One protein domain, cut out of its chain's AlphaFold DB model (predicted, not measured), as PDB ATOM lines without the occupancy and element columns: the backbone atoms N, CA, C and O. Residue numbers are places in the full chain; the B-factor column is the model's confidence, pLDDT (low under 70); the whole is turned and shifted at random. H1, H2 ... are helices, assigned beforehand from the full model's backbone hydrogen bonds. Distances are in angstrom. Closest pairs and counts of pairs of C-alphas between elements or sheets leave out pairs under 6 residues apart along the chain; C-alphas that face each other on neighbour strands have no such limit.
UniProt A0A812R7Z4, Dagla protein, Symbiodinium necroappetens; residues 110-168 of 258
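This is residues 110 to 168 of the 258 residues of the protein "Dagla protein" of Symbiodinium necroappetens (UniProt A0A812R7Z4). One long straight helix, H3, makes the longest axis of this domain, and two shorter helices pack on one side of it, one after the other along its length. H1 runs back along the second half of H3 at a slant, while H2 is set crosswise near the beginning of H3, and H1 and H2 leave a gap between them. The printed part has 59 residues with three named helices, H1, H2 and H3 along the chain, and no named strand; the class is all helix. It is only just compact, close to loose, with a radius of gyration of the C-alphas of 12.4 A, and its elongated outline spans 37 by 20 by 17 A.

Begin with H3, residues 145 to 167, the longest helix. H1, residues 110 to 123, touches it with residues 117 to 122 alone, and on H3 residues 154 to 162 alone take part. Look there for their closest C-alphas, those of Glu 118 and Val 158, 5.6 A apart. The two helices run opposite ways at a steep tilt of 39 degrees. Next look nearer the start of H3, where residues 147 to 151 alone touch H2, residues 129 to 135. The closest C-alphas of this pair are those of His 131 and Ala 150, 6.5 A apart. The lines of H2 and H3 stand at 72 degrees, only just about perpendicular. H1 and H2 are apart, with no C-alpha of the one within 8 A of the other. In H1 and H2 every O i to N i+4 pair is within hydrogen-bond range; in H3 17 of 19 are.

Find C-alpha 145 at (123.209, 143.930, 177.702); from there H3 runs 33.1 A to C-alpha 167 at (152.783, 132.479, 168.175). H1 begins at C-alpha 110, at (148.494, 119.645, 174.137), and its first and last C-alphas, those of Ala 110 and Asp 123, are 20.0 A apart. H2 goes from Phe 129 to Leu 135, 10.1 A between those C-alphas.

The two C-alphas farthest apart are those of Glu 143 and Lys 168, at 37.3 A, while the first and last printed C-alphas, those of Ala 110 and Lys 168, are 12.7 A apart. The printed part has no cut. The link from H1 to H2 is tight, with 5 residues, and the link from H2 to H3 is short, with 9. The mean pLDDT of the printed part is 81.6; look for values under 70 at residues 134 to 135, of which both belong to H2, at residues 137 to 140 and at residue 168.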
ATOM      1  N   ALA A 110     148.519 118.289 174.660       89.31
ATOM      2  CA  ALA A 110     148.494 119.645 174.137       89.31
ATOM      3  C   ALA A 110     147.098 120.269 174.311       89.31
ATOM      4  O   ALA A 110     146.971 121.331 174.909       89.31
ATOM      5  N   ASN A 111     146.024 119.602 173.877       90.44
ATOM      6  CA  ASN A 111     144.668 120.144 173.992       90.44
ATOM      7  C   ASN A 111     144.205 120.320 175.446       90.44
ATOM      8  O   ASN A 111     143.527 121.302 175.740       90.44
ATOM      9  N   VAL A 112     144.591 119.418 176.355       90.50
ATOM     10  CA  VAL A 112     144.336 119.568 177.800       90.50
ATOM     11  C   VAL A 112     145.068 120.787 178.355       90.50
ATOM     12  O   VAL A 112     144.472 121.591 179.067       90.50
ATOM     13  N   PHE A 113     146.341 120.957 177.997       89.75
ATOM     14  CA  PHE A 113     147.132 122.107 178.417       89.75
ATOM     15  C   PHE A 113     146.526 123.425 177.919       89.75
ATOM     16  O   PHE A 113     146.349 124.351 178.707       89.75
ATOM     17  N   HIS A 114     146.128 123.493 176.645       87.75
ATOM     18  CA  HIS A 114     145.484 124.683 176.084       87.75
ATOM     19  C   HIS A 114     144.150 124.994 176.757       87.75
ATOM     20  O   HIS A 114     143.885 126.152 177.059       87.75
ATOM     21  N   LEU A 115     143.340 123.972 177.047       89.56
ATOM     22  CA  LEU A 115     142.112 124.170 177.811       89.56
ATOM     23  C   LEU A 115     142.414 124.747 179.202       89.56
ATOM     24  O   LEU A 115     141.736 125.670 179.637       89.56
ATOM     25  N   GLY A 116     143.461 124.260 179.876       90.00
ATOM     26  CA  GLY A 116     143.914 124.821 181.151       90.00
ATOM     27  C   GLY A 116     144.295 126.300 181.050       90.00
ATOM     28  O   GLY A 116     143.883 127.094 181.891       90.00
ATOM     29  N   GLN A 117     145.016 126.693 179.996       88.62
ATOM     30  CA  GLN A 117     145.361 128.097 179.746       88.62
ATOM     31  C   GLN A 117     144.124 128.965 179.481       88.62
ATOM     32  O   GLN A 117     144.049 130.083 179.988       88.62
ATOM     33  N   GLU A 118     143.150 128.458 178.720       89.12
ATOM     34  CA  GLU A 118     141.864 129.132 178.500       89.12
ATOM     35  C   GLU A 118     141.116 129.324 179.829       89.12
ATOM     36  O   GLU A 118     140.683 130.436 180.128       89.12
ATOM     37  N   CYS A 119     141.037 128.289 180.669       87.88
ATOM     38  CA  CYS A 119     140.409 128.372 181.988       87.88
ATOM     39  C   CYS A 119     141.101 129.393 182.905       87.88
ATOM     40  O   CYS A 119     140.420 130.193 183.538       87.88
ATOM     41  N   MET A 120     142.437 129.399 182.959       89.88
ATOM     42  CA  MET A 120     143.198 130.360 183.770       89.88
ATOM     43  C   MET A 120     143.006 131.802 183.288       89.88
ATOM     44  O   MET A 120     142.879 132.709 184.106       89.88
ATOM     45  N   ALA A 121     142.965 132.021 181.970       89.56
ATOM     46  CA  ALA A 121     142.726 133.344 181.403       89.56
ATOM     47  C   ALA A 121     141.317 133.856 181.744       89.56
ATOM     48  O   ALA A 121     141.156 135.024 182.086       89.56
ATOM     49  N   VAL A 122     140.311 132.977 181.698       87.00
ATOM     50  CA  VAL A 122     138.935 133.314 182.087       87.00
ATOM     51  C   VAL A 122     138.817 133.566 183.592       87.00
ATOM     52  O   VAL A 122     138.126 134.501 183.984       87.00
ATOM     53  N   ASP A 123     139.488 132.785 184.443       86.50
ATOM     54  CA  ASP A 123     139.451 132.996 185.900       86.50
ATOM     55  C   ASP A 123     140.123 134.309 186.327       86.50
ATOM     56  O   ASP A 123     139.674 134.949 187.277       86.50
ATOM     57  N   GLY A 124     141.138 134.749 185.574       87.75
ATOM     58  CA  GLY A 124     141.774 136.056 185.735       87.75
ATOM     59  C   GLY A 124     140.894 137.249 185.343       87.75
ATOM     60  O   GLY A 124     141.295 138.389 185.571       87.75
ATOM     61  N   LEU A 125     139.708 137.024 184.768       87.25
ATOM     62  CA  LEU A 125     138.750 138.098 184.540       87.25
ATOM     63  C   LEU A 125     138.095 138.514 185.858       87.25
ATOM     64  O   LEU A 125     137.549 137.691 186.601       87.25
ATOM     65  N   GLU A 126     138.052 139.825 186.086       83.06
ATOM     66  CA  GLU A 126     137.256 140.455 187.142       83.06
ATOM     67  C   GLU A 126     135.759 140.409 186.781       83.06
ATOM     68  O   GLU A 126     135.119 141.413 186.472       83.06
ATOM     69  N   LEU A 127     135.203 139.198 186.756       80.69
ATOM     70  CA  LEU A 127     133.771 138.943 186.652       80.69
ATOM     71  C   LEU A 127     133.214 138.738 188.056       80.69
ATOM     72  O   LEU A 127     133.717 137.890 188.802       80.69
ATOM     73  N   ASP A 128     132.156 139.471 188.395       80.44
ATOM     74  CA  ASP A 128     131.433 139.227 189.638       80.44
ATOM     75  C   ASP A 128     130.778 137.829 189.651       80.44
ATOM     76  O   ASP A 128     130.675 137.123 188.639       80.44
ATOM     77  N   PHE A 129     130.335 137.412 190.838       79.25
ATOM     78  CA  PHE A 129     129.718 136.103 191.048       79.25
ATOM     79  C   PHE A 129     128.493 135.870 190.150       79.25
ATOM     80  O   PHE A 129     128.274 134.749 189.688       79.25
ATOM     81  N   LEU A 130     127.709 136.916 189.880       71.69
ATOM     82  CA  LEU A 130     126.484 136.814 189.096       71.69
ATOM     83  C   LEU A 130     126.805 136.561 187.617       71.69
ATOM     84  O   LEU A 130     126.235 135.647 187.023       71.69
ATOM     85  N   HIS A 131     127.779 137.274 187.050       75.44
ATOM     86  CA  HIS A 131     128.259 137.043 185.689       75.44
ATOM     87  C   HIS A 131     128.873 135.643 185.533       75.44
ATOM     88  O   HIS A 131     128.592 134.961 184.546       75.44
ATOM     89  N   ARG A 132     129.644 135.163 186.522       75.88
ATOM     90  CA  ARG A 132     130.158 133.777 186.533       75.88
ATOM     91  C   ARG A 132     129.023 132.750 186.562       75.88
ATOM     92  O   ARG A 132     129.064 131.771 185.819       75.88
ATOM     93  N   PHE A 133     127.998 132.975 187.384       73.31
ATOM     94  CA  PHE A 133     126.832 132.095 187.463       73.31
ATOM     95  C   PHE A 133     126.057 132.040 186.143       73.31
ATOM     96  O   PHE A 133     125.667 130.957 185.715       73.31
ATOM     97  N   ILE A 134     125.881 133.180 185.473       69.81
ATOM     98  CA  ILE A 134     125.178 133.265 184.187       69.81
ATOM     99  C   ILE A 134     125.917 132.483 183.096       69.81
ATOM    100  O   ILE A 134     125.285 131.736 182.359       69.81
ATOM    101  N   LEU A 135     127.251 132.542 183.054       69.56
ATOM    102  CA  LEU A 135     128.059 131.756 182.108       69.56
ATOM    103  C   LEU A 135     127.965 130.237 182.331       69.56
ATOM    104  O   LEU A 135     128.214 129.464 181.407       69.56
ATOM    105  N   MET A 136     127.621 129.801 183.546       71.62
ATOM    106  CA  MET A 136     127.396 128.389 183.879       71.62
ATOM    107  C   MET A 136     125.949 127.938 183.634       71.62
ATOM    108  O   MET A 136     125.655 126.744 183.762       71.62
ATOM    109  N   ARG A 137     125.025 128.856 183.303       69.62
ATOM    110  CA  ARG A 137     123.639 128.492 182.995       69.62
ATOM    111  C   ARG A 137     123.585 127.661 181.717       69.62
ATOM    112  O   ARG A 137     124.359 127.822 180.781       69.62
ATOM    113  N   ARG A 138     122.628 126.736 181.702       56.50
ATOM    114  CA  ARG A 138     122.393 125.824 180.580       56.50
ATOM    115  C   ARG A 138     121.785 126.527 179.359       56.50
ATOM    116  O   ARG A 138     121.932 126.004 178.257       56.50
ATOM    117  N   ASP A 139     121.108 127.659 179.557       63.50
ATOM    118  CA  ASP A 139     120.614 128.510 178.471       63.50
ATOM    119  C   ASP A 139     121.716 129.501 178.055       63.50
ATOM    120  O   ASP A 139     122.135 130.313 178.882       63.50
ATOM    121  N   PRO A 140     122.235 129.413 176.818       61.03
ATOM    122  CA  PRO A 140     123.321 130.265 176.347       61.03
ATOM    123  C   PRO A 140     122.868 131.667 175.909       61.03
ATOM    124  O   PRO A 140     123.721 132.459 175.503       61.03
ATOM    125  N   ASN A 141     121.565 131.974 175.916       71.12
ATOM    126  CA  ASN A 141     121.071 133.262 175.436       71.12
ATOM    127  C   ASN A 141     121.137 134.337 176.534       71.12
ATOM    128  O   ASN A 141     120.484 134.182 177.562       71.12
ATOM    129  N   PRO A 142     121.879 135.443 176.318       70.81
ATOM    130  CA  PRO A 142     121.904 136.549 177.265       70.81
ATOM    131  C   PRO A 142     120.556 137.279 177.266       70.81
ATOM    132  O   PRO A 142     120.045 137.648 176.207       70.81
ATOM    133  N   GLU A 143     120.003 137.528 178.449       78.12
ATOM    134  CA  GLU A 143     118.713 138.208 178.626       78.12
ATOM    135  C   GLU A 143     118.853 139.740 178.598       78.12
ATOM    136  O   GLU A 143     117.883 140.454 178.344       78.12
ATOM    137  N   ASN A 144     120.057 140.265 178.849       82.50
ATOM    138  CA  ASN A 144     120.325 141.700 178.942       82.50
ATOM    139  C   ASN A 144     121.723 142.092 178.410       82.50
ATOM    140  O   ASN A 144     122.589 141.250 178.153       82.50
ATOM    141  N   ASP A 145     121.952 143.400 178.246       83.94
ATOM    142  CA  ASP A 145     123.209 143.930 177.702       83.94
ATOM    143  C   ASP A 145     124.429 143.641 178.590       83.94
ATOM    144  O   ASP A 145     125.528 143.453 178.066       83.94
ATOM    145  N   ALA A 146     124.257 143.560 179.914       80.31
ATOM    146  CA  ALA A 146     125.346 143.241 180.838       80.31
ATOM    147  C   ALA A 146     125.828 141.789 180.654       80.31
ATOM    148  O   ALA A 146     127.029 141.535 180.547       80.31
ATOM    149  N   GLU A 147     124.897 140.847 180.498       80.69
ATOM    150  CA  GLU A 147     125.190 139.445 180.186       80.69
ATOM    151  C   GLU A 147     125.891 139.296 178.839       80.69
ATOM    152  O   GLU A 147     126.896 138.589 178.724       80.69
ATOM    153  N   LYS A 148     125.413 140.020 177.823       83.38
ATOM    154  CA  LYS A 148     126.033 140.038 176.497       83.38
ATOM    155  C   LYS A 148     127.467 140.567 176.555       83.38
ATOM    156  O   LYS A 148     128.353 139.984 175.929       83.38
ATOM    157  N   GLN A 149     127.714 141.629 177.323       83.75
ATOM    158  CA  GLN A 149     129.055 142.179 177.528       83.75
ATOM    159  C   GLN A 149     129.973 141.200 178.271       83.75
ATOM    160  O   GLN A 149     131.127 141.031 177.877       83.75
ATOM    161  N   ALA A 150     129.483 140.521 179.311       82.31
ATOM    162  CA  ALA A 150     130.263 139.520 180.037       82.31
ATOM    163  C   ALA A 150     130.628 138.321 179.148       82.31
ATOM    164  O   ALA A 150     131.792 137.918 179.105       82.31
ATOM    165  N   LEU A 151     129.672 137.808 178.367       83.06
ATOM    166  CA  LEU A 151     129.922 136.737 177.404       83.06
ATOM    167  C   LEU A 151     130.938 137.165 176.335       83.06
ATOM    168  O   LEU A 151     131.854 136.407 176.019       83.06
ATOM    169  N   GLN A 152     130.829 138.389 175.812       86.06
ATOM    170  CA  GLN A 152     131.802 138.936 174.863       86.06
ATOM    171  C   GLN A 152     133.207 139.042 175.460       86.06
ATOM    172  O   GLN A 152     134.167 138.677 174.785       86.06
ATOM    173  N   LYS A 153     133.346 139.476 176.721       86.56
ATOM    174  CA  LYS A 153     134.645 139.531 177.413       86.56
ATOM    175  C   LYS A 153     135.281 138.147 177.543       86.56
ATOM    176  O   LYS A 153     136.461 137.987 177.234       86.56
ATOM    177  N   VAL A 154     134.505 137.139 177.944       86.81
ATOM    178  CA  VAL A 154     134.985 135.750 178.051       86.81
ATOM    179  C   VAL A 154     135.399 135.210 176.689       86.81
ATOM    180  O   VAL A 154     136.512 134.711 176.534       86.81
ATOM    181  N   MET A 155     134.533 135.349 175.683       86.69
ATOM    182  CA  MET A 155     134.810 134.874 174.327       86.69
ATOM    183  C   MET A 155     136.019 135.583 173.707       86.69
ATOM    184  O   MET A 155     136.823 134.928 173.044       86.69
ATOM    185  N   GLY A 156     136.181 136.886 173.955       89.50
ATOM    186  CA  GLY A 156     137.355 137.663 173.554       89.50
ATOM    187  C   GLY A 156     138.632 137.160 174.225       89.50
ATOM    188  O   GLY A 156     139.606 136.866 173.547       89.50
ATOM    189  N   THR A 157     138.591 136.918 175.535       90.19
ATOM    190  CA  THR A 157     139.739 136.394 176.297       90.19
ATOM    191  C   THR A 157     140.174 135.011 175.811       90.19
ATOM    192  O   THR A 157     141.362 134.753 175.607       90.19
ATOM    193  N   VAL A 158     139.212 134.114 175.565       88.69
ATOM    194  CA  VAL A 158     139.480 132.793 174.979       88.69
ATOM    195  C   VAL A 158     140.053 132.935 173.565       88.69
ATOM    196  O   VAL A 158     140.991 132.221 173.207       88.69
ATOM    197  N   HIS A 159     139.523 133.859 172.758       89.56
ATOM    198  CA  HIS A 159     140.042 134.139 171.420       89.56
ATOM    199  C   HIS A 159     141.501 134.606 171.467       89.56
ATOM    200  O   HIS A 159     142.342 134.027 170.776       89.56
ATOM    201  N   ASP A 160     141.819 135.583 172.311       90.69
ATOM    202  CA  ASP A 160     143.163 136.144 172.451       90.69
ATOM    203  C   ASP A 160     144.160 135.086 172.934       90.69
ATOM    204  O   ASP A 160     145.239 134.934 172.357       90.69
ATOM    205  N   CYS A 161     143.765 134.267 173.916       87.88
ATOM    206  CA  CYS A 161     144.560 133.130 174.388       87.88
ATOM    207  C   CYS A 161     144.896 132.158 173.240       87.88
ATOM    208  O   CYS A 161     146.051 131.758 173.057       87.88
ATOM    209  N   ARG A 162     143.913 131.844 172.384       87.88
ATOM    210  CA  ARG A 162     144.112 130.993 171.198       87.88
ATOM    211  C   ARG A 162     145.012 131.625 170.139       87.88
ATOM    212  O   ARG A 162     145.720 130.884 169.458       87.88
ATOM    213  N   GLN A 163     144.998 132.947 169.966       86.44
ATOM    214  CA  GLN A 163     145.910 133.615 169.028       86.44
ATOM    215  C   GLN A 163     147.343 133.635 169.558       86.44
ATOM    216  O   GLN A 163     148.267 133.296 168.818       86.44
ATOM    217  N   LEU A 164     147.529 133.940 170.846       83.38
ATOM    218  CA  LEU A 164     148.839 133.920 171.503       83.38
ATOM    219  C   LEU A 164     149.492 132.532 171.434       83.38
ATOM    220  O   LEU A 164     150.692 132.426 171.191       83.38
ATOM    221  N   ARG A 165     148.697 131.462 171.569       78.25
ATOM    222  CA  ARG A 165     149.141 130.069 171.394       78.25
ATOM    223  C   ARG A 165     149.788 129.821 170.030       78.25
ATOM    224  O   ARG A 165     150.794 129.133 169.949       78.25
ATOM    225  N   LYS A 166     149.232 130.369 168.943       74.81
ATOM    226  CA  LYS A 166     149.784 130.156 167.589       74.81
ATOM    227  C   LYS A 166     151.171 130.772 167.412       74.81
ATOM    228  O   LYS A 166     151.889 130.369 166.505       74.81
ATOM    229  N   GLN A 167     151.511 131.763 168.234       71.06
ATOM    230  CA  GLN A 167     152.783 132.479 168.175       71.06
ATOM    231  C   GLN A 167     153.847 131.865 169.092       71.06
ATOM    232  O   GLN A 167     155.034 132.092 168.875       71.06
ATOM    233  N   LYS A 168     153.442 131.111 170.121       67.88
ATOM    234  CA  LYS A 168     154.363 130.463 171.057       67.88
ATOM    235  C   LYS A 168     154.672 129.047 170.591       67.88
ATOM    236  O   LYS A 168     153.767 128.238 170.408       67.88
TER     237      LYS A 168